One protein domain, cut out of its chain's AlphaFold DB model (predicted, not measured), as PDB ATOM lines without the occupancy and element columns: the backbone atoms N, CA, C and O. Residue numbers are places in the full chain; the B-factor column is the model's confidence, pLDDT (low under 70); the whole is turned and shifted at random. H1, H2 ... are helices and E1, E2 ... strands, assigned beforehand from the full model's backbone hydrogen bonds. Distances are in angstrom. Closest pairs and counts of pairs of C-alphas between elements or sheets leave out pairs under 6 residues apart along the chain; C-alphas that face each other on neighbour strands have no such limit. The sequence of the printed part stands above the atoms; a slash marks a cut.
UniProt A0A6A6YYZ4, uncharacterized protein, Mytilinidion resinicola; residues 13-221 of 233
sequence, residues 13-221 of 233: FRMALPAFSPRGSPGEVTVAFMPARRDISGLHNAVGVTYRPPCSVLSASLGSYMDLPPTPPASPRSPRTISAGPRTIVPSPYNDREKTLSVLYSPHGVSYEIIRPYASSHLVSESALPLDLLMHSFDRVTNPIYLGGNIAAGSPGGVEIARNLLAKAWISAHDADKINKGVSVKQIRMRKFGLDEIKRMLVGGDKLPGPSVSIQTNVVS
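What this domain is: This is residues 13 to 221 of the 233 residues of an uncharacterized protein of Mytilinidion resinicola (UniProt A0A6A6YYZ4). With little regular structure, a twisted mixed wall, E1-E2-E3-E4-E5-E8-E10, has H1 and H2 over one face and the small antiparallel sheet E7-E6-E9 beyond one end; residues 75 to 80 stick out. Under half of the 209 printed residues lie in three helices and ten strands. Mixed in class and loose, radius of gyration of the C-alphas 20.7 A, it spans 74 by 42 by 28 A.

Where its parts are: Find C-alpha 13 at (181.168, 147.563, 161.524), where E1 begins; then E1 13-17, E2 27-35, E3 45-52, E4 101-106, H1 112-125, E5 133-136, E6 140-142, E7 150-152, H2 154-164, E8 169-171, E9 189-191, H3 195-203 and E10 218-220, which ends with C-alpha 220 at (173.861, 120.230, 166.328).

How they stand to each other: E1 to E4 form a meander, antiparallel in turn, with N 30 and O 50 2.9 A apart. H1 touches H2 with residues 112 to 115 alone, C-alphas Tyr 112 and Ile 161 closest, 5.4 A. O i to N i+4 pairs are within hydrogen-bond range throughout H2 and H3, 6 of 10 in H1.

The domain as a whole: E3-E4, E8-E9 and H3-E10 are long links; 91 residues are under pLDDT 70.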
ATOM      1  N   PHE A  13     179.738 147.462 161.767       90.88
ATOM      2  CA  PHE A  13     181.168 147.563 161.524       90.88
ATOM      3  C   PHE A  13     181.522 146.860 160.211       90.88
ATOM      4  O   PHE A  13     181.169 145.695 160.020       90.88
ATOM      5  N   ARG A  14     182.227 147.553 159.309       91.19
ATOM      6  CA  ARG A  14     182.686 147.004 158.025       91.19
ATOM      7  C   ARG A  14     184.199 147.129 157.911       91.19
ATOM      8  O   ARG A  14     184.763 148.190 158.163       91.19
ATOM      9  N   MET A  15     184.846 146.045 157.503       91.94
ATOM     10  CA  MET A  15     186.275 145.987 157.224       91.94
ATOM     11  C   MET A  15     186.474 145.562 155.773       91.94
ATOM     12  O   MET A  15     186.123 144.443 155.399       91.94
ATOM     13  N   ALA A  16     187.056 146.447 154.967       90.19
ATOM     14  CA  ALA A  16     187.428 146.134 153.595       90.19
ATOM     15  C   ALA A  16     188.673 145.237 153.569       90.19
ATOM     16  O   ALA A  16     189.649 145.485 154.280       90.19
ATOM     17  N   LEU A  17     188.645 144.217 152.715       87.06
ATOM     18  CA  LEU A  17     189.786 143.353 152.438       87.06
ATOM     19  C   LEU A  17     190.351 143.722 151.063       87.06
ATOM     20  O   LEU A  17     189.588 143.773 150.095       87.06
ATOM     21  N   PRO A  18     191.661 143.983 150.941       85.44
ATOM     22  CA  PRO A  18     192.244 144.393 149.673       85.44
ATOM     23  C   PRO A  18     192.079 143.306 148.607       85.44
ATOM     24  O   PRO A  18     192.126 142.109 148.894       85.44
ATOM     25  N   ALA A  19     191.897 143.735 147.359       81.06
ATOM     26  CA  ALA A  19     191.875 142.827 146.223       81.06
ATOM     27  C   ALA A  19     193.260 142.193 146.010       81.06
ATOM     28  O   ALA A  19     194.288 142.850 146.170       81.06
ATOM     29  N   PHE A  20     193.288 140.933 145.571       77.44
ATOM     30  CA  PHE A  20     194.538 140.219 145.277       77.44
ATOM     31  C   PHE A  20     195.236 140.693 143.995       77.44
ATOM     32  O   PHE A  20     196.382 140.331 143.741       77.44
ATOM     33  N   SER A  21     194.549 141.468 143.153       71.94
ATOM     34  CA  SER A  21     195.115 142.017 141.923       71.94
ATOM     35  C   SER A  21     194.474 143.364 141.571       71.94
ATOM     36  O   SER A  21     193.346 143.621 141.997       71.94
ATOM     37  N   PRO A  22     195.119 144.192 140.727       69.25
ATOM     38  CA  PRO A  22     194.562 145.473 140.274       69.25
ATOM     39  C   PRO A  22     193.230 145.360 139.519       69.25
ATOM     40  O   PRO A  22     192.527 146.351 139.358       69.25
ATOM     41  N   ARG A  23     192.899 144.161 139.020       69.75
ATOM     42  CA  ARG A  23     191.643 143.867 138.312       69.75
ATOM     43  C   ARG A  23     190.642 143.089 139.171       69.75
ATOM     44  O   ARG A  23     189.577 142.743 138.673       69.75
ATOM     45  N   GLY A  24     191.000 142.760 140.412       69.69
ATOM     46  CA  GLY A  24     190.138 142.053 141.351       69.69
ATOM     47  C   GLY A  24     189.209 142.997 142.110       69.69
ATOM     48  O   GLY A  24     189.447 144.203 142.168       69.69
ATOM     49  N   SER A  25     188.163 142.443 142.718       75.62
ATOM     50  CA  SER A  25     187.297 143.189 143.630       75.62
ATOM     51  C   SER A  25     187.740 142.981 145.084       75.62
ATOM     52  O   SER A  25     188.175 141.881 145.448       75.62
ATOM     53  N   PRO A  26     187.674 144.026 145.928       82.19
ATOM     54  CA  PRO A  26     187.965 143.887 147.346       82.19
ATOM     55  C   PRO A  26     186.915 143.001 148.024       82.19
ATOM     56  O   PRO A  26     185.741 142.986 147.642       82.19
ATOM     57  N   GLY A  27     187.353 142.270 149.043       86.38
ATOM     58  CA  GLY A  27     186.465 141.548 149.943       86.38
ATOM     59  C   GLY A  27     185.946 142.462 151.050       86.38
ATOM     60  O   GLY A  27     186.334 143.626 151.160       86.38
ATOM     61  N   GLU A  28     185.085 141.926 151.905       91.06
ATOM     62  CA  GLU A  28     184.543 142.669 153.039       91.06
ATOM     63  C   GLU A  28     184.111 141.735 154.168       91.06
ATOM     64  O   GLU A  28     183.453 140.719 153.938       91.06
ATOM     65  N   VAL A  29     184.437 142.110 155.402       94.31
ATOM     66  CA  VAL A  29     183.829 141.553 156.613       94.31
ATOM     67  C   VAL A  29     182.850 142.583 157.148       94.31
ATOM     68  O   VAL A  29     183.236 143.722 157.400       94.31
ATOM     69  N   THR A  30     181.597 142.190 157.358       93.88
ATOM     70  CA  THR A  30     180.616 143.017 158.068       93.88
ATOM     71  C   THR A  30     180.200 142.331 159.357       93.88
ATOM     72  O   THR A  30     179.893 141.141 159.354       93.88
ATOM     73  N   VAL A  31     180.157 143.097 160.443       95.19
ATOM     74  CA  VAL A  31     179.590 142.710 161.735       95.19
ATOM     75  C   VAL A  31     178.443 143.669 162.035       95.19
ATOM     76  O   VAL A  31     178.649 144.876 162.119       95.19
ATOM     77  N   ALA A  32     177.235 143.138 162.179       93.38
ATOM     78  CA  ALA A  32     176.024 143.897 162.454       93.38
ATOM     79  C   ALA A  32     175.464 143.507 163.822       93.38
ATOM     80  O   ALA A  32     175.161 142.339 164.068       93.38
ATOM     81  N   PHE A  33     175.298 144.481 164.705       91.62
ATOM     82  CA  PHE A  33     174.666 144.324 166.005       91.62
ATOM     83  C   PHE A  33     173.163 144.612 165.905       91.62
ATOM     84  O   PHE A  33     172.739 145.656 165.416       91.62
ATOM     85  N   MET A  34     172.343 143.677 166.377       89.94
ATOM     86  CA  MET A  34     170.883 143.736 166.348       89.94
ATOM     87  C   MET A  34     170.343 143.663 167.782       89.94
ATOM     88  O   MET A  34     170.139 142.561 168.306       89.94
ATOM     89  N   PRO A  35     170.116 144.809 168.446       83.06
ATOM     90  CA  PRO A  35     169.554 144.824 169.792       83.06
ATOM     91  C   PRO A  35     168.069 144.431 169.774       83.06
ATOM     92  O   PRO A  35     167.304 144.894 168.920       83.06
ATOM     93  N   ALA A  36     167.621 143.613 170.733       75.19
ATOM     94  CA  ALA A  36     166.191 143.393 170.923       75.19
ATOM     95  C   ALA A  36     165.516 144.661 171.444       75.19
ATOM     96  O   ALA A  36     166.023 145.388 172.300       75.19
ATOM     97  N   ARG A  37     164.309 144.919 170.942       65.62
ATOM     98  CA  ARG A  37     163.511 146.059 171.389       65.62
ATOM     99  C   ARG A  37     162.971 145.820 172.794       65.62
ATOM    100  O   ARG A  37     162.426 144.757 173.067       65.62
ATOM    101  N   ARG A  38     163.010 146.872 173.623       60.66
ATOM    102  CA  ARG A  38     162.446 146.887 174.990       60.66
ATOM    103  C   ARG A  38     163.007 145.782 175.882       60.66
ATOM    104  O   ARG A  38     162.326 145.305 176.785       60.66
ATOM    105  N   ASP A  39     164.250 145.395 175.635       63.44
ATOM    106  CA  ASP A  39     164.924 144.455 176.497       63.44
ATOM    107  C   ASP A  39     165.540 145.178 177.694       63.44
ATOM    108  O   ASP A  39     166.653 145.693 177.636       63.44
ATOM    109  N   ILE A  40     164.789 145.207 178.793       55.41
ATOM    110  CA  ILE A  40     165.219 145.798 180.066       55.41
ATOM    111  C   ILE A  40     166.468 145.077 180.605       55.41
ATOM    112  O   ILE A  40     167.252 145.674 181.336       55.41
ATOM    113  N   SER A  41     166.667 143.805 180.234       59.09
ATOM    114  CA  SER A  41     167.833 143.028 180.659       59.09
ATOM    115  C   SER A  41     169.084 143.279 179.811       59.09
ATOM    116  O   SER A  41     170.183 143.006 180.283       59.09
ATOM    117  N   GLY A  42     168.936 143.813 178.593       61.12
ATOM    118  CA  GLY A  42     170.032 144.016 177.637       61.12
ATOM    119  C   GLY A  42     170.734 142.731 177.173       61.12
ATOM    120  O   GLY A  42     171.839 142.805 176.646       61.12
ATOM    121  N   LEU A  43     170.129 141.561 177.397       65.88
ATOM    122  CA  LEU A  43     170.695 140.241 177.103       65.88
ATOM    123  C   LEU A  43     170.212 139.662 175.768       65.88
ATOM    124  O   LEU A  43     170.826 138.755 175.219       65.88
ATOM    125  N   HIS A  44     169.101 140.142 175.229       74.62
ATOM    126  CA  HIS A  44     168.519 139.664 173.989       74.62
ATOM    127  C   HIS A  44     169.077 140.514 172.856       74.62
ATOM    128  O   HIS A  44     168.595 141.595 172.532       74.62
ATOM    129  N   ASN A  45     170.143 140.029 172.243       85.31
ATOM    130  CA  ASN A  45     170.719 140.639 171.061       85.31
ATOM    131  C   ASN A  45     171.159 139.551 170.093       85.31
ATOM    132  O   ASN A  45     171.427 138.409 170.475       85.31
ATOM    133  N   ALA A  46     171.264 139.937 168.832       90.88
ATOM    134  CA  ALA A  46     171.878 139.118 167.813       90.88
ATOM    135  C   ALA A  46     173.033 139.867 167.156       90.88
ATOM    136  O   ALA A  46     173.055 141.094 167.098       90.88
ATOM    137  N   VAL A  47     173.999 139.110 166.661       93.88
ATOM    138  CA  VAL A  47     175.117 139.601 165.867       93.88
ATOM    139  C   VAL A  47     175.100 138.856 164.544       93.88
ATOM    140  O   VAL A  47     175.157 137.627 164.511       93.88
ATOM    141  N   GLY A  48     174.986 139.596 163.452       95.38
ATOM    142  CA  GLY A  48     175.153 139.082 162.103       95.38
ATOM    143  C   GLY A  48     176.595 139.283 161.666       95.38
ATOM    144  O   GLY A  48     177.135 140.373 161.829       95.38
ATOM    145  N   VAL A  49     177.220 138.252 161.113       96.25
ATOM    146  CA  VAL A  49     178.542 138.357 160.495       96.25
ATOM    147  C   VAL A  49     178.430 137.901 159.054       96.25
ATOM    148  O   VAL A  49     177.936 136.803 158.791       96.25
ATOM    149  N   THR A  50     178.901 138.721 158.121       94.69
ATOM    150  CA  THR A  50     179.072 138.317 156.726       94.69
ATOM    151  C   THR A  50     180.519 138.455 156.306       94.69
ATOM    152  O   THR A  50     181.155 139.469 156.589       94.69
ATOM    153  N   TYR A  51     181.026 137.454 155.597       93.12
ATOM    154  CA  TYR A  51     182.342 137.497 154.973       93.12
ATOM    155  C   TYR A  51     182.197 137.311 153.472       93.12
ATOM    156  O   TYR A  51     181.789 136.251 152.993       93.12
ATOM    157  N   ARG A  52     182.562 138.350 152.735       89.00
ATOM    158  CA  ARG A  52     182.720 138.317 151.293       89.00
ATOM    159  C   ARG A  52     184.213 138.209 150.978       89.00
ATOM    160  O   ARG A  52     184.960 139.126 151.329       89.00
ATOM    161  N   PRO A  53     184.665 137.130 150.329       84.75
ATOM    162  CA  PRO A  53     186.062 137.013 149.932       84.75
ATOM    163  C   PRO A  53     186.413 138.038 148.835       84.75
ATOM    164  O   PRO A  53     185.537 138.421 148.052       84.75
ATOM    165  N   PRO A  54     187.679 138.489 148.753       83.38
ATOM    166  CA  PRO A  54     188.150 139.267 147.612       83.38
ATOM    167  C   PRO A  54     188.153 138.391 146.357       83.38
ATOM    168  O   PRO A  54     188.606 137.249 146.410       83.38
ATOM    169  N   CYS A  55     187.690 138.917 145.223       70.75
ATOM    170  CA  CYS A  55     187.626 138.154 143.975       70.75
ATOM    171  C   CYS A  55     188.781 138.521 143.033       70.75
ATOM    172  O   CYS A  55     189.194 139.678 142.937       70.75
ATOM    173  N   SER A  56     189.273 137.532 142.291       62.38
ATOM    174  CA  SER A  56     190.135 137.719 141.120       62.38
ATOM    175  C   SER A  56     189.345 137.375 139.859       62.38
ATOM    176  O   SER A  56     188.536 136.454 139.887       62.38
ATOM    177  N   VAL A  57     189.627 138.033 138.731       58.25
ATOM    178  CA  VAL A  57     189.006 137.730 137.419       58.25
ATOM    179  C   VAL A  57     189.172 136.248 137.026       58.25
ATOM    180  O   VAL A  57     188.384 135.715 136.256       58.25
ATOM    181  N   LEU A  58     190.178 135.562 137.586       54.16
ATOM    182  CA  LEU A  58     190.430 134.127 137.388       54.16
ATOM    183  C   LEU A  58     189.665 133.205 138.362       54.16
ATOM    184  O   LEU A  58     189.612 132.004 138.129       54.16
ATOM    185  N   SER A  59     189.094 133.749 139.445       49.28
ATOM    186  CA  SER A  59     188.365 133.016 140.500       49.28
ATOM    187  C   SER A  59     186.844 133.074 140.330       49.28
ATOM    188  O   SER A  59     186.105 132.562 141.170       49.28
ATOM    189  N   ALA A  60     186.353 133.675 139.238       52.44
ATOM    190  CA  ALA A  60     184.936 133.724 138.891       52.44
ATOM    191  C   ALA A  60     184.419 132.325 138.493       52.44
ATOM    192  O   ALA A  60     184.060 132.057 137.349       52.44
ATOM    193  N   SER A  61     184.399 131.396 139.449       49.69
ATOM    194  CA  SER A  61     183.569 130.207 139.351       49.69
ATOM    195  C   SER A  61     182.119 130.678 139.383       49.69
ATOM    196  O   SER A  61     181.669 131.305 140.343       49.69
ATOM    197  N   LEU A  62     181.389 130.425 138.299       50.19
ATOM    198  CA  LEU A  62     179.961 130.704 138.199       50.19
ATOM    199  C   LEU A  62     179.209 129.677 139.066       50.19
ATOM    200  O   LEU A  62     178.588 128.746 138.561       50.19
ATOM    201  N   GLY A  63     179.360 129.775 140.389       44.81
ATOM    202  CA  GLY A  63     178.725 128.873 141.341       44.81
ATOM    203  C   GLY A  63     177.208 128.984 141.224       44.81
ATOM    204  O   GLY A  63     176.654 130.080 141.338       44.81
ATOM    205  N   SER A  64     176.522 127.865 140.979       47.16
ATOM    206  CA  SER A  64     175.061 127.859 140.969       47.16
ATOM    207  C   SER A  64     174.557 128.144 142.387       47.16
ATOM    208  O   SER A  64     174.920 127.487 143.360       47.16
ATOM    209  N   TYR A  65     173.762 129.205 142.534       50.12
ATOM    210  CA  TYR A  65     173.274 129.639 143.845       50.12
ATOM    211  C   TYR A  65     172.146 128.728 144.353       50.12
ATOM    212  O   TYR A  65     172.068 128.500 145.558       50.12
ATOM    213  N   MET A  66     171.328 128.185 143.439       46.59
ATOM    214  CA  MET A  66     170.306 127.144 143.631       46.59
ATOM    215  C   MET A  66     169.927 126.550 142.261       46.59
ATOM    216  O   MET A  66     169.802 127.302 141.295       46.59
ATOM    217  N   ASP A  67     169.676 125.240 142.167       43.09
ATOM    218  CA  ASP A  67     169.023 124.644 140.989       43.09
ATOM    219  C   ASP A  67     167.504 124.863 141.089       43.09
ATOM    220  O   ASP A  67     166.796 124.158 141.811       43.09
ATOM    221  N   LEU A  68     166.997 125.878 140.389       44.84
ATOM    222  CA  LEU A  68     165.558 126.122 140.266       44.84
ATOM    223  C   LEU A  68     164.947 125.239 139.156       44.84
ATOM    224  O   LEU A  68     165.610 124.984 138.143       44.84
ATOM    225  N   PRO A  69     163.685 124.784 139.301       42.34
ATOM    226  CA  PRO A  69     162.970 124.108 138.221       42.34
ATOM    227  C   PRO A  69     162.814 125.045 137.007       42.34
ATOM    228  O   PRO A  69     162.720 126.261 137.184       42.34
ATOM    229  N   PRO A  70     162.791 124.514 135.770       43.88
ATOM    230  CA  PRO A  70     162.747 125.334 134.563       43.88
ATOM    231  C   PRO A  70     161.449 126.153 134.506       43.88
ATOM    232  O   PRO A  70     160.366 125.603 134.319       43.88
ATOM    233  N   THR A  71     161.549 127.476 134.645       46.75
ATOM    234  CA  THR A  71     160.463 128.393 134.277       46.75
ATOM    235  C   THR A  71     160.405 128.570 132.755       46.75
ATOM    236  O   THR A  71     161.455 128.547 132.105       46.75
ATOM    237  N   PRO A  72     159.208 128.749 132.165       46.41
ATOM    238  CA  PRO A  72     159.050 128.923 130.722       46.41
ATOM    239  C   PRO A  72     159.809 130.165 130.208       46.41
ATOM    240  O   PRO A  72     159.970 131.136 130.951       46.41
ATOM    241  N   PRO A  73     160.305 130.142 128.956       52.97
ATOM    242  CA  PRO A  73     161.199 131.174 128.437       52.97
ATOM    243  C   PRO A  73     160.511 132.542 128.344       52.97
ATOM    244  O   PRO A  73     159.386 132.657 127.860       52.97
ATOM    245  N   ALA A  74     161.218 133.593 128.771       49.94
ATOM    246  CA  ALA A  74     160.815 134.974 128.528       49.94
ATOM    247  C   ALA A  74     160.948 135.319 127.030       49.94
ATOM    248  O   ALA A  74     161.886 134.881 126.363       49.94
ATOM    249  N   SER A  75     159.994 136.099 126.517       43.72
ATOM    250  CA  SER A  75     159.872 136.580 125.131       43.72
ATOM    251  C   SER A  75     161.145 137.289 124.594       43.72
ATOM    252  O   SER A  75     162.010 137.681 125.382       43.72
ATOM    253  N   PRO A  76     161.303 137.451 123.259       46.34
ATOM    254  CA  PRO A  76     162.609 137.658 122.627       46.34
ATOM    255  C   PRO A  76     163.245 139.015 122.972       46.34
ATOM    256  O   PRO A  76     162.586 140.053 122.942       46.34
ATOM    257  N   ARG A  77     164.548 138.996 123.293       45.38
ATOM    258  CA  ARG A  77     165.337 140.132 123.809       45.38
ATOM    259  C   ARG A  77     166.362 140.634 122.778       45.38
ATOM    260  O   ARG A  77     166.934 139.848 122.028       45.38
ATOM    261  N   SER A  78     166.591 141.948 122.767       37.94
ATOM    262  CA  SER A  78     167.512 142.697 121.890       37.94
ATOM    263  C   SER A  78     169.009 142.329 122.059       37.94
ATOM    264  O   SER A  78     169.395 141.834 123.119       37.94
ATOM    265  N   PRO A  79     169.898 142.637 121.083       44.31
ATOM    266  CA  PRO A  79     171.223 142.005 120.933       44.31
ATOM    267  C   PRO A  79     172.344 142.494 121.875       44.31
ATOM    268  O   PRO A  79     173.521 142.288 121.588       44.31
ATOM    269  N   ARG A  80     172.038 143.171 122.987       39.28
ATOM    270  CA  ARG A  80     173.058 143.775 123.870       39.28
ATOM    271  C   ARG A  80     172.860 143.405 125.337       39.28
ATOM    272  O   ARG A  80     172.617 144.262 126.173       39.28
ATOM    273  N   THR A  81     172.988 142.120 125.659       36.78
ATOM    274  CA  THR A  81     173.315 141.688 127.030       36.78
ATOM    275  C   THR A  81     173.893 140.279 126.998       36.78
ATOM    276  O   THR A  81     173.326 139.399 126.356       36.78
ATOM    277  N   ILE A  82     175.027 140.080 127.674       42.00
ATOM    278  CA  ILE A  82     175.651 138.769 127.872       42.00
ATOM    279  C   ILE A  82     174.647 137.866 128.601       42.00
ATOM    280  O   ILE A  82     173.976 138.292 129.541       42.00
ATOM    281  N   SER A  83     174.501 136.647 128.089       35.16
ATOM    282  CA  SER A  83     173.516 135.651 128.507       35.16
ATOM    283  C   SER A  83     173.687 135.265 129.981       35.16
ATOM    284  O   SER A  83     174.676 134.634 130.345       35.16
ATOM    285  N   ALA A  84     172.704 135.602 130.816       36.88
ATOM    286  CA  ALA A  84     172.466 134.899 132.071       36.88
ATOM    287  C   ALA A  84     171.490 133.754 131.768       36.88
ATOM    288  O   ALA A  84     170.366 133.997 131.321       36.88
ATOM    289  N   GLY A  85     171.934 132.507 131.943       40.78
ATOM    290  CA  GLY A  85     171.088 131.330 131.742       40.78
ATOM    291  C   GLY A  85     169.873 131.310 132.690       40.78
ATOM    292  O   GLY A  85     169.876 131.980 133.721       40.78
ATOM    293  N   PRO A  86     168.833 130.501 132.407       33.88
ATOM    294  CA  PRO A  86     167.545 130.549 133.107       33.88
ATOM    295  C   PRO A  86     167.558 129.958 134.534       33.88
ATOM    296  O   PRO A  86     166.500 129.706 135.101       33.88
ATOM    297  N   ARG A  87     168.736 129.716 135.125       35.78
ATOM    298  CA  ARG A  87     168.905 129.081 136.448       35.78
ATOM    299  C   ARG A  87     169.537 129.972 137.512       35.78
ATOM    300  O   ARG A  87     169.870 129.500 138.592       35.78
ATOM    301  N   THR A  88     169.708 131.257 137.243       38.22
ATOM    302  CA  THR A  88     170.361 132.165 138.188       38.22
ATOM    303  C   THR A  88     169.368 133.189 138.710       38.22
ATOM    304  O   THR A  88     168.766 133.915 137.920       38.22
ATOM    305  N   ILE A  89     169.260 133.316 140.038       42.91
ATOM    306  CA  ILE A  89     169.000 134.627 140.643       42.91
ATOM    307  C   ILE A  89     170.131 135.492 140.106       42.91
ATOM    308  O   ILE A  89     171.283 135.279 140.478       42.91
ATOM    309  N   VAL A  90     169.822 136.310 139.100       36.31
ATOM    310  CA  VAL A  90     170.833 137.008 138.310       36.31
ATOM    311  C   VAL A  90     171.653 137.816 139.311       36.31
ATOM    312  O   VAL A  90     171.082 138.674 139.992       36.31
ATOM    313  N   PRO A  91     172.958 137.536 139.461       40.06
ATOM    314  CA  PRO A  91     173.810 138.461 140.168       40.06
ATOM    315  C   PRO A  91     173.639 139.799 139.439       40.06
ATOM    316  O   PRO A  91     173.496 139.811 138.215       40.06
ATOM    317  N   SER A  92     173.586 140.920 140.163       37.75
ATOM    318  CA  SER A  92     173.709 142.253 139.550       37.75
ATOM    319  C   SER A  92     174.702 142.192 138.374       37.75
ATOM    320  O   SER A  92     175.674 141.450 138.489       37.75
ATOM    321  N   PRO A  93     174.539 142.929 137.262       39.50
ATOM    322  CA  PRO A  93     175.492 142.896 136.140       39.50
ATOM    323  C   PRO A  93     176.955 143.250 136.515       39.50
ATOM    324  O   PRO A  93     177.817 143.252 135.646       39.50
ATOM    325  N   TYR A  94     177.230 143.515 137.803       41.03
ATOM    326  CA  TYR A  94     178.535 143.681 138.449       41.03
ATOM    327  C   TYR A  94     178.925 142.584 139.468       41.03
ATOM    328  O   TYR A  94     179.960 142.694 140.123       41.03
ATOM    329  N   ASN A  95     178.117 141.547 139.678       47.41
ATOM    330  CA  ASN A  95     178.389 140.494 140.656       47.41
ATOM    331  C   ASN A  95     179.163 139.334 139.993       47.41
ATOM    332  O   ASN A  95     178.657 138.220 139.882       47.41
ATOM    333  N   ASP A  96     180.441 139.570 139.690       50.41
ATOM    334  CA  ASP A  96     181.483 138.524 139.621       50.41
ATOM    335  C   ASP A  96     181.875 138.064 141.048       50.41
ATOM    336  O   ASP A  96     183.047 137.889 141.382       50.41
ATOM    337  N   ARG A  97     180.905 137.983 141.966       58.16
ATOM    338  CA  ARG A  97     181.152 137.804 143.405       58.16
ATOM    339  C   ARG A  97     181.048 136.334 143.776       58.16
ATOM    340  O   ARG A  97     180.009 135.708 143.582       58.16
ATOM    341  N   GLU A  98     182.110 135.821 144.384       65.62
ATOM    342  CA  GLU A  98     182.065 134.570 145.132       65.62
ATOM    343  C   GLU A  98     181.003 134.632 146.245       65.62
ATOM    344  O   GLU A  98     180.670 135.697 146.774       65.62
ATOM    345  N   LYS A  99     180.466 133.467 146.617       75.81
ATOM    346  CA  LYS A  99     179.379 133.359 147.595       75.81
ATOM    347  C   LYS A  99     179.802 133.859 148.980       75.81
ATOM    348  O   LYS A  99     180.615 133.206 149.647       75.81
ATOM    349  N   THR A 100     179.152 134.922 149.447       88.00
ATOM    350  CA  THR A 100     179.289 135.477 150.800       88.00
ATOM    351  C   THR A 100     178.932 134.436 151.862       88.00
ATOM    352  O   THR A 100     177.927 133.733 151.746       88.00
ATOM    353  N   LEU A 101     179.777 134.306 152.886       92.19
ATOM    354  CA  LEU A 101     179.495 133.516 154.083       92.19
ATOM    355  C   LEU A 101     178.628 134.315 155.049       92.19
ATOM    356  O   LEU A 101     178.854 135.515 155.209       92.19
ATOM    357  N   SER A 102     177.700 133.653 155.736       94.94
ATOM    358  CA  SER A 102     176.846 134.300 156.736       94.94
ATOM    359  C   SER A 102     176.686 133.494 158.023       94.94
ATOM    360  O   SER A 102     176.339 132.312 158.026       94.94
ATOM    361  N   VAL A 103     176.905 134.175 159.146       96.56
ATOM    362  CA  VAL A 103     176.721 133.646 160.498       96.56
ATOM    363  C   VAL A 103     175.751 134.548 161.245       96.56
ATOM    364  O   VAL A 103     175.867 135.772 161.199       96.56
ATOM    365  N   LEU A 104     174.806 133.946 161.959       96.44
ATOM    366  CA  LEU A 104     173.948 134.648 162.902       96.44
ATOM    367  C   LEU A 104     174.175 134.102 164.308       96.44
ATOM    368  O   LEU A 104     173.900 132.934 164.567       96.44
ATOM    369  N   TYR A 105     174.645 134.950 165.214       94.69
ATOM    370  CA  TYR A 105     174.923 134.613 166.606       94.69
ATOM    371  C   TYR A 105     173.918 135.287 167.540       94.69
ATOM    372  O   TYR A 105     173.807 136.506 167.571       94.69
ATOM    373  N   SER A 106     173.180 134.492 168.302       91.94
ATOM    374  CA  SER A 106     172.142 134.927 169.237       91.94
ATOM    375  C   SER A 106     172.129 133.994 170.457       91.94
ATOM    376  O   SER A 106     171.235 133.146 170.586       91.94
ATOM    377  N   PRO A 107     173.108 134.119 171.369       85.94
ATOM    378  CA  PRO A 107     173.302 133.180 172.471       85.94
ATOM    379  C   PRO A 107     172.097 133.113 173.400       85.94
ATOM    380  O   PRO A 107     171.746 132.044 173.857       85.94
ATOM    381  N   HIS A 108     171.404 134.220 173.636       82.88
ATOM    382  CA  HIS A 108     170.245 134.247 174.531       82.88
ATOM    383  C   HIS A 108     168.909 134.016 173.818       82.88
ATOM    384  O   HIS A 108     167.858 134.055 174.446       82.88
ATOM    385  N   GLY A 109     168.957 133.744 172.513       86.19
ATOM    386  CA  GLY A 109     167.794 133.550 171.659       86.19
ATOM    387  C   GLY A 109     166.978 134.826 171.410       86.19
ATOM    388  O   GLY A 109     166.656 135.578 172.326       86.19
ATOM    389  N   VAL A 110     166.583 135.051 170.160       88.62
ATOM    390  CA  VAL A 110     165.777 136.202 169.736       88.62
ATOM    391  C   VAL A 110     164.621 135.764 168.839       88.62
ATOM    392  O   VAL A 110     164.638 134.694 168.237       88.62
ATOM    393  N   SER A 111     163.590 136.602 168.749       88.62
ATOM    394  CA  SER A 111     162.529 136.424 167.753       88.62
ATOM    395  C   SER A 111     163.034 136.784 166.353       88.62
ATOM    396  O   SER A 111     163.871 137.682 166.201       88.62
ATOM    397  N   TYR A 112     162.468 136.151 165.320       89.56
ATOM    398  CA  TYR A 112     162.746 136.509 163.930       89.56
ATOM    399  C   TYR A 112     162.442 137.983 163.629       89.56
ATOM    400  O   TYR A 112     163.115 138.581 162.795       89.56
ATOM    401  N   GLU A 113     161.514 138.619 164.345       87.38
ATOM    402  CA  GLU A 113     161.208 140.047 164.171       87.38
ATOM    403  C   GLU A 113     162.427 140.968 164.347       87.38
ATOM    404  O   GLU A 113     162.513 142.000 163.681       87.38
ATOM    405  N   ILE A 114     163.379 140.588 165.208       87.31
ATOM    406  CA  ILE A 114     164.618 141.346 165.449       87.31
ATOM    407  C   ILE A 114     165.583 141.182 164.268       87.31
ATOM    408  O   ILE A 114     166.270 142.125 163.884       87.31
ATOM    409  N   ILE A 115     165.594 139.995 163.659       90.56
ATOM    410  CA  ILE A 115     166.491 139.623 162.559       90.56
ATOM    411  C   ILE A 115     165.948 140.067 161.202       90.56
ATOM    412  O   ILE A 115     166.714 140.364 160.287       90.56
ATOM    413  N   ARG A 116     164.622 140.120 161.054       90.69
ATOM    414  CA  ARG A 116     163.927 140.358 159.786       90.69
ATOM    415  C   ARG A 116     164.462 141.576 159.024       90.69
ATOM    416  O   ARG A 116     164.722 141.410 157.836       90.69
ATOM    417  N   PRO A 117     164.682 142.755 159.643       89.19
ATOM    418  CA  PRO A 117     165.231 143.906 158.930       89.19
ATOM    419  C   PRO A 117     166.625 143.652 158.348       89.19
ATOM    420  O   PRO A 117     166.856 143.973 157.184       89.19
ATOM    421  N   TYR A 118     167.525 143.042 159.128       90.38
ATOM    422  CA  TYR A 118     168.878 142.671 158.700       90.38
ATOM    423  C   TYR A 118     168.842 141.634 157.575       90.38
ATOM    424  O   TYR A 118     169.551 141.759 156.578       90.38
ATOM    425  N   ALA A 119     167.949 140.650 157.686       90.44
ATOM    426  CA  ALA A 119     167.759 139.642 156.657       90.44
ATOM    427  C   ALA A 119     167.254 140.238 155.339       90.44
ATOM    428  O   ALA A 119     167.828 139.969 154.289       90.44
ATOM    429  N   SER A 120     166.214 141.077 155.380       87.38
ATOM    430  CA  SER A 120     165.600 141.643 154.172       87.38
ATOM    431  C   SER A 120     166.429 142.732 153.486       87.38
ATOM    432  O   SER A 120     166.107 143.098 152.361       87.38
ATOM    433  N   SER A 121     167.454 143.269 154.154       84.81
ATOM    434  CA  SER A 121     168.330 144.318 153.614       84.81
ATOM    435  C   SER A 121     169.743 143.790 153.369       84.81
ATOM    436  O   SER A 121     170.099 143.480 152.232       84.81
ATOM    437  N   HIS A 122     170.532 143.620 154.431       88.62
ATOM    438  CA  HIS A 122     171.949 143.258 154.366       88.62
ATOM    439  C   HIS A 122     172.177 141.856 153.794       88.62
ATOM    440  O   HIS A 122     172.930 141.699 152.840       88.62
ATOM    441  N   LEU A 123     171.497 140.820 154.307       89.00
ATOM    442  CA  LEU A 123     171.738 139.451 153.815       89.00
ATOM    443  C   LEU A 123     171.331 139.269 152.345       89.00
ATOM    444  O   LEU A 123     171.986 138.524 151.614       89.00
ATOM    445  N   VAL A 124     170.264 139.945 151.905       86.06
ATOM    446  CA  VAL A 124     169.819 139.921 150.504       86.06
ATOM    447  C   VAL A 124     170.784 140.697 149.605       86.06
ATOM    448  O   VAL A 124     171.211 140.160 148.582       86.06
ATOM    449  N   SER A 125     171.170 141.920 149.979       83.38
ATOM    450  CA  SER A 125     172.093 142.752 149.184       83.38
ATOM    451  C   SER A 125     173.484 142.126 149.048       83.38
ATOM    452  O   SER A 125     174.074 142.145 147.963       83.38
ATOM    453  N   GLU A 126     173.965 141.468 150.103       82.94
ATOM    454  CA  GLU A 126     175.242 140.757 150.103       82.94
ATOM    455  C   GLU A 126     175.178 139.353 149.486       82.94
ATOM    456  O   GLU A 126     176.201 138.668 149.430       82.94
ATOM    457  N   SER A 127     174.010 138.917 148.988       84.50
ATOM    458  CA  SER A 127     173.806 137.559 148.450       84.50
ATOM    459  C   SER A 127     174.295 136.478 149.427       84.50
ATOM    460  O   SER A 127     174.962 135.513 149.051       84.50
ATOM    461  N   ALA A 128     174.001 136.681 150.711       88.50
ATOM    462  CA  ALA A 128     174.528 135.906 151.828       88.50
ATOM    463  C   ALA A 128     173.523 134.856 152.342       88.50
ATOM    464  O   ALA A 128     173.606 134.414 153.488       88.50
ATOM    465  N   LEU A 129     172.552 134.471 151.509       89.31
ATOM    466  CA  LEU A 129     171.606 133.387 151.779       89.31
ATOM    467  C   LEU A 129     171.932 132.163 150.893       89.31
ATOM    468  O   LEU A 129     172.667 132.278 149.918       89.31
ATOM    469  N   PRO A 130     171.423 130.956 151.188       90.94
ATOM    470  CA  PRO A 130     170.965 130.487 152.502       90.94
ATOM    471  C   PRO A 130     171.979 130.770 153.617       90.94
ATOM    472  O   PRO A 130     173.184 130.745 153.357       90.94
ATOM    473  N   LEU A 131     171.492 131.010 154.839       92.88
ATOM    474  CA  LEU A 131     172.338 131.268 156.005       92.88
ATOM    475  C   LEU A 131     173.275 130.075 156.250       92.88
ATOM    476  O   LEU A 131     172.810 128.939 156.376       92.88
ATOM    477  N   ASP A 132     174.589 130.302 156.323       93.88
ATOM    478  CA  ASP A 132     175.530 129.193 156.519       93.88
ATOM    479  C   ASP A 132     175.446 128.636 157.948       93.88
ATOM    480  O   ASP A 132     175.357 127.418 158.119       93.88
ATOM    481  N   LEU A 133     175.413 129.504 158.963       95.38
ATOM    482  CA  LEU A 133     175.371 129.093 160.367       95.38
ATOM    483  C   LEU A 133     174.421 129.955 161.207       95.38
ATOM    484  O   LEU A 133     174.557 131.176 161.275       95.38
ATOM    485  N   LEU A 134     173.518 129.292 161.925       95.88
ATOM    486  CA  LEU A 134     172.743 129.846 163.028       95.88
ATOM    487  C   LEU A 134     173.323 129.350 164.360       95.88
ATOM    488  O   LEU A 134     173.376 128.153 164.611       95.88
ATOM    489  N   MET A 135     173.722 130.255 165.239       94.44
ATOM    490  CA  MET A 135     174.076 129.957 166.625       94.44
ATOM    491  C   MET A 135     173.017 130.583 167.521       94.44
ATOM    492  O   MET A 135     173.004 131.797 167.717       94.44
ATOM    493  N   HIS A 136     172.098 129.770 168.024       92.88
ATOM    494  CA  HIS A 136     170.930 130.253 168.757       92.88
ATOM    495  C   HIS A 136     170.546 129.248 169.837       92.88
ATOM    496  O   HIS A 136     170.519 128.051 169.556       92.88
ATOM    497  N   SER A 137     170.235 129.728 171.042       89.56
ATOM    498  CA  SER A 137     169.825 128.871 172.163       89.56
ATOM    499  C   SER A 137     168.631 127.988 171.804       89.56
ATOM    500  O   SER A 137     167.693 128.425 171.116       89.56
ATOM    501  N   PHE A 138     168.673 126.737 172.255       88.75
ATOM    502  CA  PHE A 138     167.520 125.844 172.208       88.75
ATOM    503  C   PHE A 138     166.561 126.136 173.360       88.75
ATOM    504  O   PHE A 138     165.339 126.067 173.204       88.75
ATOM    505  N   ASP A 139     167.100 126.532 174.505       83.56
ATOM    506  CA  ASP A 139     166.322 126.715 175.712       83.56
ATOM    507  C   ASP A 139     165.420 127.950 175.628       83.56
ATOM    508  O   ASP A 139     165.826 129.072 175.315       83.56
ATOM    509  N   ARG A 140     164.139 127.747 175.939       80.81
ATOM    510  CA  ARG A 140     163.182 128.843 176.074       80.81
ATOM    511  C   ARG A 140     163.109 129.252 177.532       80.81
ATOM    512  O   ARG A 140     162.839 128.427 178.404       80.81
ATOM    513  N   VAL A 141     163.274 130.541 177.785       73.69
ATOM    514  CA  VAL A 141     163.199 131.115 179.128       73.69
ATOM    515  C   VAL A 141     162.046 132.104 179.147       73.69
ATOM    516  O   VAL A 141     161.976 132.996 178.303       73.69
ATOM    517  N   THR A 142     161.122 131.952 180.090       68.62
ATOM    518  CA  THR A 142     159.987 132.866 180.252       68.62
ATOM    519  C   THR A 142     159.876 133.357 181.689       68.62
ATOM    520  O   THR A 142     160.110 132.616 182.647       68.62
ATOM    521  N   ASN A 143     159.503 134.625 181.831       64.56
ATOM    522  CA  ASN A 143     159.040 135.230 183.071       64.56
ATOM    523  C   ASN A 143     157.505 135.296 183.066       64.56
ATOM    524  O   ASN A 143     156.885 135.262 181.994       64.56
ATOM    525  N   PRO A 144     156.857 135.460 184.233       62.56
ATOM    526  CA  PRO A 144     155.476 135.907 184.279       62.56
ATOM    527  C   PRO A 144     155.291 137.187 183.452       62.56
ATOM    528  O   PRO A 144     156.174 138.043 183.394       62.56
ATOM    529  N   ILE A 145     154.129 137.327 182.817       57.59
ATOM    530  CA  ILE A 145     153.840 138.397 181.846       57.59
ATOM    531  C   ILE A 145     154.073 139.800 182.440       57.59
ATOM    532  O   ILE A 145     154.586 140.676 181.752       57.59
ATOM    533  N   TYR A 146     153.785 139.991 183.732       60.09
ATOM    534  CA  TYR A 146     153.989 141.260 184.445       60.09
ATOM    535  C   TYR A 146     155.466 141.611 184.722       60.09
ATOM    536  O   TYR A 146     155.754 142.735 185.115       60.09
ATOM    537  N   LEU A 147     156.406 140.683 184.493       56.81
ATOM    538  CA  LEU A 147     157.859 140.878 184.630       56.81
ATOM    539  C   LEU A 147     158.588 140.797 183.275       56.81
ATOM    540  O   LEU A 147     159.749 140.389 183.208       56.81
ATOM    541  N   GLY A 148     157.902 141.143 182.182       56.00
ATOM    542  CA  GLY A 148     158.502 141.223 180.844       56.00
ATOM    543  C   GLY A 148     158.268 140.007 179.943       56.00
ATOM    544  O   GLY A 148     158.674 140.033 178.786       56.00
ATOM    545  N   GLY A 149     157.560 138.970 180.407       65.19
ATOM    546  CA  GLY A 149     157.110 137.872 179.545       65.19
ATOM    547  C   GLY A 149     158.245 136.999 178.989       65.19
ATOM    548  O   GLY A 149     159.031 136.437 179.746       65.19
ATOM    549  N   ASN A 150     158.289 136.785 177.669       58.38
ATOM    550  CA  ASN A 150     159.265 135.887 177.045       58.38
ATOM    551  C   ASN A 150     160.682 136.483 177.112       58.38
ATOM    552  O   ASN A 150     160.924 137.519 176.505       58.38
ATOM    553  N   ILE A 151     161.592 135.801 177.812       59.88
ATOM    554  CA  ILE A 151     162.995 136.197 177.974       59.88
ATOM    555  C   ILE A 151     163.751 135.669 176.744       59.88
ATOM    556  O   ILE A 151     163.922 136.392 175.772       59.88
ATOM    557  N   ALA A 152     164.026 134.366 176.671       65.75
ATOM    558  CA  ALA A 152     164.649 133.744 175.502       65.75
ATOM    559  C   ALA A 152     163.591 133.141 174.570       65.75
ATOM    560  O   ALA A 152     162.721 132.393 175.022       65.75
ATOM    561  N   ALA A 153     163.653 133.421 173.264       72.69
ATOM    562  CA  ALA A 153     162.748 132.808 172.279       72.69
ATOM    563  C   ALA A 153     162.970 131.288 172.125       72.69
ATOM    564  O   ALA A 153     162.024 130.573 171.786       72.69
ATOM    565  N   GLY A 154     164.185 130.807 172.424       80.56
ATOM    566  CA  GLY A 154     164.575 129.395 172.381       80.56
ATOM    567  C   GLY A 154     164.312 128.733 171.027       80.56
ATOM    568  O   GLY A 154     164.237 129.398 169.988       80.56
ATOM    569  N   SER A 155     164.100 127.416 171.033       83.12
ATOM    570  CA  SER A 155     163.841 126.646 169.817       83.12
ATOM    571  C   SER A 155     162.674 127.155 168.960       83.12
ATOM    572  O   SER A 155     162.831 127.145 167.746       83.12
ATOM    573  N   PRO A 156     161.531 127.633 169.495       86.69
ATOM    574  CA  PRO A 156     160.480 128.216 168.657       86.69
ATOM    575  C   PRO A 156     160.961 129.377 167.771       86.69
ATOM    576  O   PRO A 156     160.694 129.367 166.571       86.69
ATOM    577  N   GLY A 157     161.716 130.329 168.336       86.75
ATOM    578  CA  GLY A 157     162.296 131.438 167.568       86.75
ATOM    579  C   GLY A 157     163.397 130.971 166.617       86.75
ATOM    580  O   GLY A 157     163.421 131.360 165.451       86.75
ATOM    581  N   GLY A 158     164.259 130.059 167.072       90.00
ATOM    582  CA  GLY A 158     165.313 129.491 166.234       90.00
ATOM    583  C   GLY A 158     164.778 128.695 165.035       90.00
ATOM    584  O   GLY A 158     165.324 128.815 163.943       90.00
ATOM    585  N   VAL A 159     163.669 127.958 165.187       91.56
ATOM    586  CA  VAL A 159     162.987 127.240 164.091       91.56
ATOM    587  C   VAL A 159     162.435 128.221 163.062       91.56
ATOM    588  O   VAL A 159     162.576 127.995 161.860       91.56
ATOM    589  N   GLU A 160     161.822 129.313 163.516       91.88
ATOM    590  CA  GLU A 160     161.326 130.364 162.630       91.88
ATOM    591  C   GLU A 160     162.474 131.019 161.848       91.88
ATOM    592  O   GLU A 160     162.396 131.134 160.624       91.88
ATOM    593  N   ILE A 161     163.568 131.383 162.524       93.50
ATOM    594  CA  ILE A 161     164.755 131.974 161.893       93.50
ATOM    595  C   ILE A 161     165.382 130.993 160.893       93.50
ATOM    596  O   ILE A 161     165.635 131.362 159.747       93.50
ATOM    597  N   ALA A 162     165.601 129.738 161.297       93.12
ATOM    598  CA  ALA A 162     166.217 128.717 160.455       93.12
ATOM    599  C   ALA A 162     165.421 128.478 159.167       93.12
ATOM    600  O   ALA A 162     166.014 128.342 158.099       93.12
ATOM    601  N   ARG A 163     164.086 128.492 159.244       90.31
ATOM    602  CA  ARG A 163     163.207 128.354 158.076       90.31
ATOM    603  C   ARG A 163     163.230 129.573 157.171       90.31
ATOM    604  O   ARG A 163     163.418 129.422 155.970       90.31
ATOM    605  N   ASN A 164     163.053 130.764 157.739       90.94
ATOM    606  CA  ASN A 164     162.998 131.996 156.954       90.94
ATOM    607  C   ASN A 164     164.336 132.304 156.264       90.94
ATOM    608  O   ASN A 164     164.342 132.872 155.176       90.94
ATOM    609  N   LEU A 165     165.462 131.926 156.880       92.44
ATOM    610  CA  LEU A 165     166.807 132.183 156.354       92.44
ATOM    611  C   LEU A 165     167.458 130.964 155.693       92.44
ATOM    612  O   LEU A 165     168.603 131.056 155.245       92.44
ATOM    613  N   LEU A 166     166.741 129.838 155.619       92.38
ATOM    614  CA  LEU A 166     167.213 128.582 155.030       92.38
ATOM    615  C   LEU A 166     168.552 128.127 155.632       92.38
ATOM    616  O   LEU A 166     169.490 127.792 154.911       92.38
ATOM    617  N   ALA A 167     168.658 128.157 156.962       92.69
ATOM    618  CA  ALA A 167     169.903 127.873 157.663       92.69
ATOM    619  C   ALA A 167     170.420 126.464 157.344       92.69
ATOM    620  O   ALA A 167     169.698 125.475 157.497       92.69
ATOM    621  N   LYS A 168     171.690 126.357 156.945       92.50
ATOM    622  CA  LYS A 168     172.334 125.064 156.664       92.50
ATOM    623  C   LYS A 168     172.695 124.317 157.940       92.50
ATOM    624  O   LYS A 168     172.545 123.098 158.006       92.50
ATOM    625  N   ALA A 169     173.178 125.043 158.941       94.12
ATOM    626  CA  ALA A 169     173.532 124.512 160.246       94.12
ATOM    627  C   ALA A 169     172.936 125.379 161.351       94.12
ATOM    628  O   ALA A 169     172.912 126.604 161.242       94.12
ATOM    629  N   TRP A 170     172.487 124.734 162.422       94.56
ATOM    630  CA  TRP A 170     172.053 125.386 163.644       94.56
ATOM    631  C   TRP A 170     172.728 124.727 164.847       94.56
ATOM    632  O   TRP A 170     172.457 123.570 165.155       94.56
ATOM    633  N   ILE A 171     173.608 125.474 165.510       93.94
ATOM    634  CA  ILE A 171     174.322 125.056 166.718       93.94
ATOM    635  C   ILE A 171     173.675 125.715 167.945       93.94
ATOM    636  O   ILE A 171     173.395 126.921 167.920       93.94
ATOM    637  N   SER A 172     173.445 124.950 169.015       90.56
ATOM    638  CA  SER A 172     173.021 125.511 170.304       90.56
ATOM    639  C   SER A 172     174.044 126.509 170.831       90.56
ATOM    640  O   SER A 172     175.248 126.260 170.846       90.56
ATOM    641  N   ALA A 173     173.558 127.650 171.304       84.06
ATOM    642  CA  ALA A 173     174.390 128.665 171.932       84.06
ATOM    643  C   ALA A 173     173.878 128.932 173.349       84.06
ATOM    644  O   ALA A 173     172.681 129.075 173.541       84.06
ATOM    645  N   HIS A 174     174.786 129.030 174.325       71.44
ATOM    646  CA  HIS A 174     174.468 129.395 175.713       71.44
ATOM    647  C   HIS A 174     173.393 128.497 176.393       71.44
ATOM    648  O   HIS A 174     172.578 128.977 177.179       71.44
ATOM    649  N   ASP A 175     173.436 127.180 176.174       59.78
ATOM    650  CA  ASP A 175     172.545 126.201 176.841       59.78
ATOM    651  C   ASP A 175     173.209 125.520 178.069       59.78
ATOM    652  O   ASP A 175     172.779 124.467 178.537       59.78
ATOM    653  N   ALA A 176     174.291 126.102 178.608       53.28
ATOM    654  CA  ALA A 176     174.964 125.575 179.798       53.28
ATOM    655  C   ALA A 176     174.105 125.766 181.062       53.28
ATOM    656  O   ALA A 176     173.482 126.817 181.247       53.28
ATOM    657  N   ASP A 177     174.111 124.767 181.952       50.59
ATOM    658  CA  ASP A 177     173.330 124.777 183.190       50.59
ATOM    659  C   ASP A 177     173.653 126.010 184.045       50.59
ATOM    660  O   ASP A 177     174.709 126.124 184.670       50.59
ATOM    661  N   LYS A 178     172.709 126.954 184.104       56.00
ATOM    662  CA  LYS A 178     172.787 128.074 185.041       56.00
ATOM    663  C   LYS A 178     172.409 127.581 186.435       56.00
ATOM    664  O   LYS A 178     171.284 127.131 186.661       56.00
ATOM    665  N   ILE A 179     173.318 127.730 187.399       44.56
ATOM    666  CA  ILE A 179     173.009 127.558 188.825       44.56
ATOM    667  C   ILE A 179     172.129 128.740 189.262       44.56
ATOM    668  O   ILE A 179     172.609 129.785 189.693       44.56
ATOM    669  N   ASN A 180     170.813 128.584 189.136       48.31
ATOM    670  CA  ASN A 180     169.826 129.607 189.478       48.31
ATOM    671  C   ASN A 180     169.549 129.623 190.993       48.31
ATOM    672  O   ASN A 180     168.541 129.091 191.455       48.31
ATOM    673  N   LYS A 181     170.444 130.217 191.794       44.91
ATOM    674  CA  LYS A 181     170.217 130.450 193.232       44.91
ATOM    675  C   LYS A 181     169.811 131.909 193.479       44.91
ATOM    676  O   LYS A 181     170.556 132.819 193.142       44.91
ATOM    677  N   GLY A 182     168.636 132.128 194.075       49.38
ATOM    678  CA  GLY A 182     168.141 133.454 194.480       49.38
ATOM    679  C   GLY A 182     166.610 133.542 194.531       49.38
ATOM    680  O   GLY A 182     165.909 132.757 193.895       49.38
ATOM    681  N   VAL A 183     166.066 134.502 195.286       48.69
ATOM    682  CA  VAL A 183     164.604 134.683 195.429       48.69
ATOM    683  C   VAL A 183     163.974 135.172 194.114       48.69
ATOM    684  O   VAL A 183     162.892 134.715 193.754       48.69
ATOM    685  N   SER A 184     164.698 135.991 193.341       46.03
ATOM    686  CA  SER A 184     164.273 136.519 192.034       46.03
ATOM    687  C   SER A 184     164.188 135.467 190.919       46.03
ATOM    688  O   SER A 184     163.545 135.706 189.903       46.03
ATOM    689  N   VAL A 185     164.804 134.291 191.093       51.25
ATOM    690  CA  VAL A 185     164.851 133.223 190.074       51.25
ATOM    691  C   VAL A 185     163.734 132.185 190.244       51.25
ATOM    692  O   VAL A 185     163.498 131.393 189.337       51.25
ATOM    693  N   LYS A 186     162.990 132.211 191.366       53.34
ATOM    694  CA  LYS A 186     161.903 131.250 191.660       53.34
ATOM    695  C   LYS A 186     160.743 131.286 190.659       53.34
ATOM    696  O   LYS A 186     159.975 130.331 190.600       53.34
ATOM    697  N   GLN A 187     160.589 132.376 189.908       54.78
ATOM    698  CA  GLN A 187     159.475 132.565 188.974       54.78
ATOM    699  C   GLN A 187     159.854 132.352 187.500       54.78
ATOM    700  O   GLN A 187     158.962 132.330 186.650       54.78
ATOM    701  N   ILE A 188     161.139 132.144 187.192       63.94
ATOM    702  CA  ILE A 188     161.607 131.905 185.825       63.94
ATOM    703  C   ILE A 188     161.305 130.457 185.436       63.94
ATOM    704  O   ILE A 188     161.744 129.516 186.099       63.94
ATOM    705  N   ARG A 189     160.572 130.267 184.336       67.69
ATOM    706  CA  ARG A 189     160.334 128.945 183.750       67.69
ATOM    707  C   ARG A 189     161.296 128.737 182.589       67.69
ATOM    708  O   ARG A 189     161.262 129.470 181.605       67.69
ATOM    709  N   MET A 190     162.147 127.725 182.710       72.88
ATOM    710  CA  MET A 190     163.036 127.272 181.643       72.88
ATOM    711  C   MET A 190     162.454 126.003 181.023       72.88
ATOM    712  O   MET A 190     162.115 125.061 181.739       72.88
ATOM    713  N   ARG A 191     162.333 125.976 179.697       79.38
ATOM    714  CA  ARG A 191     161.994 124.777 178.932       79.38
ATOM    715  C   ARG A 191     163.185 124.413 178.062       79.38
ATOM    716  O   ARG A 191     163.533 125.175 177.162       79.38
ATOM    717  N   LYS A 192     163.739 123.234 178.323       81.56
ATOM    718  CA  LYS A 192     164.767 122.623 177.486       81.56
ATOM    719  C   LYS A 192     164.124 121.931 176.291       81.56
ATOM    720  O   LYS A 192     163.049 121.345 176.433       81.56
ATOM    721  N   PHE A 193     164.773 122.006 175.136       82.19
ATOM    722  CA  PHE A 193     164.338 121.338 173.910       82.19
ATOM    723  C   PHE A 193     165.407 120.341 173.471       82.19
ATOM    724  O   PHE A 193     166.569 120.695 173.290       82.19
ATOM    725  N   GLY A 194     165.011 119.079 173.298       84.25
ATOM    726  CA  GLY A 194     165.914 118.046 172.791       84.25
ATOM    727  C   GLY A 194     166.120 118.163 171.280       84.25
ATOM    728  O   GLY A 194     165.219 118.590 170.556       84.25
ATOM    729  N   LEU A 195     167.271 117.706 170.778       86.81
ATOM    730  CA  LEU A 195     167.598 117.732 169.343       86.81
ATOM    731  C   LEU A 195     166.495 117.117 168.467       86.81
ATOM    732  O   LEU A 195     166.137 117.680 167.433       86.81
ATOM    733  N   ASP A 196     165.921 115.990 168.888       86.00
ATOM    734  CA  ASP A 196     164.868 115.310 168.127       86.00
ATOM    735  C   ASP A 196     163.559 116.100 168.098       86.00
ATOM    736  O   ASP A 196     162.840 116.081 167.100       86.00
ATOM    737  N   GLU A 197     163.247 116.821 169.176       87.00
ATOM    738  CA  GLU A 197     162.091 117.714 169.223       87.00
ATOM    739  C   GLU A 197     162.269 118.871 168.241       87.00
ATOM    740  O   GLU A 197     161.371 119.135 167.445       87.00
ATOM    741  N   ILE A 198     163.452 119.489 168.212       87.94
ATOM    742  CA  ILE A 198     163.772 120.593 167.296       87.94
ATOM    743  C   ILE A 198     163.721 120.124 165.841       87.94
ATOM    744  O   ILE A 198     163.116 120.783 164.994       87.94
ATOM    745  N   LYS A 199     164.294 118.954 165.539       88.44
ATOM    746  CA  LYS A 199     164.221 118.351 164.202       88.44
ATOM    747  C   LYS A 199     162.774 118.109 163.773       88.44
ATOM    748  O   LYS A 199     162.408 118.461 162.654       88.44
ATOM    749  N   ARG A 200     161.918 117.583 164.660       86.06
ATOM    750  CA  ARG A 200     160.477 117.441 164.381       86.06
ATOM    751  C   ARG A 200     159.814 118.792 164.142       86.06
ATOM    752  O   ARG A 200     159.042 118.921 163.194       86.06
ATOM    753  N   MET A 201     160.140 119.799 164.950       86.50
ATOM    754  CA  MET A 201     159.614 121.151 164.778       86.50
ATOM    755  C   MET A 201     160.006 121.753 163.435       86.50
ATOM    756  O   MET A 201     159.161 122.428 162.864       86.50
ATOM    757  N   LEU A 202     161.214 121.488 162.914       85.50
ATOM    758  CA  LEU A 202     161.678 121.923 161.586       85.50
ATOM    759  C   LEU A 202     160.953 121.221 160.429       85.50
ATOM    760  O   LEU A 202     160.742 121.848 159.391       85.50
ATOM    761  N   VAL A 203     160.506 119.977 160.612       81.50
ATOM    762  CA  VAL A 203     159.746 119.220 159.598       81.50
ATOM    763  C   VAL A 203     158.246 119.543 159.635       81.50
ATOM    764  O   VAL A 203     157.619 119.653 158.587       81.50
ATOM    765  N   GLY A 204     157.664 119.718 160.823       67.06
ATOM    766  CA  GLY A 204     156.213 119.823 161.041       67.06
ATOM    767  C   GLY A 204     155.587 121.209 160.841       67.06
ATOM    768  O   GLY A 204     154.528 121.468 161.395       67.06
ATOM    769  N   GLY A 205     156.246 122.120 160.126       58.19
ATOM    770  CA  GLY A 205     155.684 123.434 159.790       58.19
ATOM    771  C   GLY A 205     154.831 123.333 158.541       58.19
ATOM    772  O   GLY A 205     155.111 122.487 157.691       58.19
ATOM    773  N   ASP A 206     153.804 124.178 158.443       47.22
ATOM    774  CA  ASP A 206     152.883 124.195 157.309       47.22
ATOM    775  C   ASP A 206     153.650 124.117 155.988       47.22
ATOM    776  O   ASP A 206     154.503 124.955 155.677       47.22
ATOM    777  N   LYS A 207     153.370 123.058 155.224       43.41
ATOM    778  CA  LYS A 207     153.890 122.886 153.872       43.41
ATOM    779  C   LYS A 207     153.363 124.050 153.037       43.41
ATOM    780  O   LYS A 207     152.222 124.014 152.587       43.41
ATOM    781  N   LEU A 208     154.179 125.079 152.826       44.88
ATOM    782  CA  LEU A 208     153.920 126.053 151.771       44.88
ATOM    783  C   LEU A 208     153.837 125.276 150.441       44.88
ATOM    784  O   LEU A 208     154.756 124.508 150.140       44.88
ATOM    785  N   PRO A 209     152.748 125.406 149.662       34.09
ATOM    786  CA  PRO A 209     152.603 124.699 148.398       34.09
ATOM    787  C   PRO A 209     153.566 125.313 147.375       34.09
ATOM    788  O   PRO A 209     153.317 126.377 146.818       34.09
ATOM    789  N   GLY A 210     154.696 124.649 147.151       44.56
ATOM    790  CA  GLY A 210     155.707 125.032 146.169       44.56
ATOM    791  C   GLY A 210     156.717 123.900 145.958       44.56
ATOM    792  O   GLY A 210     156.786 122.994 146.793       44.56
ATOM    793  N   PRO A 211     157.482 123.901 144.850       34.50
ATOM    794  CA  PRO A 211     158.505 122.889 144.597       34.50
ATOM    795  C   PRO A 211     159.499 122.864 145.769       34.50
ATOM    796  O   PRO A 211     160.210 123.837 146.021       34.50
ATOM    797  N   SER A 212     159.486 121.773 146.540       43.03
ATOM    798  CA  SER A 212     160.178 121.678 147.823       43.03
ATOM    799  C   SER A 212     161.675 121.466 147.616       43.03
ATOM    800  O   SER A 212     162.149 120.331 147.560       43.03
ATOM    801  N   VAL A 213     162.444 122.551 147.541       45.09
ATOM    802  CA  VAL A 213     163.881 122.472 147.821       45.09
ATOM    803  C   VAL A 213     164.003 122.276 149.332       45.09
ATOM    804  O   VAL A 213     163.953 123.233 150.103       45.09
ATOM    805  N   SER A 214     164.057 121.021 149.782       51.38
ATOM    806  CA  SER A 214     164.164 120.690 151.204       51.38
ATOM    807  C   SER A 214     165.586 120.973 151.687       51.38
ATOM    808  O   SER A 214     166.423 120.072 151.750       51.38
ATOM    809  N   ILE A 215     165.884 122.230 152.012       60.25
ATOM    810  CA  ILE A 215     167.110 122.561 152.738       60.25
ATOM    811  C   ILE A 215     166.928 122.028 154.157       60.25
ATOM    812  O   ILE A 215     166.216 122.605 154.978       60.25
ATOM    813  N   GLN A 216     167.526 120.868 154.419       79.88
ATOM    814  CA  GLN A 216     167.519 120.253 155.735       79.88
ATOM    815  C   GLN A 216     168.552 120.965 156.613       79.88
ATOM    816  O   GLN A 216     169.757 120.822 156.410       79.88
ATOM    817  N   THR A 217     168.085 121.741 157.591       89.88
ATOM    818  CA  THR A 217     168.959 122.363 158.591       89.88
ATOM    819  C   THR A 217     169.596 121.290 159.475       89.88
ATOM    820  O   THR A 217     168.895 120.513 160.130       89.88
ATOM    821  N   ASN A 218     170.927 121.268 159.542       92.62
ATOM    822  CA  ASN A 218     171.673 120.399 160.450       92.62
ATOM    823  C   ASN A 218     171.668 120.991 161.861       92.62
ATOM    824  O   ASN A 218     172.418 121.923 162.143       92.62
ATOM    825  N   VAL A 219     170.818 120.456 162.736       92.62
ATOM    826  CA  VAL A 219     170.764 120.848 164.152       92.62
ATOM    827  C   VAL A 219     171.808 120.064 164.941       92.62
ATOM    828  O   VAL A 219     171.792 118.830 164.924       92.62
ATOM    829  N   VAL A 220     172.693 120.779 165.633       91.81
ATOM    830  CA  VAL A 220     173.861 120.230 166.328       91.81
ATOM    831  C   VAL A 220     173.949 120.826 167.732       91.81
ATOM    832  O   VAL A 220     173.705 122.014 167.927       91.81
ATOM    833  N   SER A 221     174.317 120.003 168.709       90.62
ATOM    834  CA  SER A 221     174.757 120.461 170.026       90.62
ATOM    835  C   SER A 221     176.200 120.026 170.201       90.62
ATOM    836  O   SER A 221     176.492 118.860 169.951       90.62
TER     837      SER A 221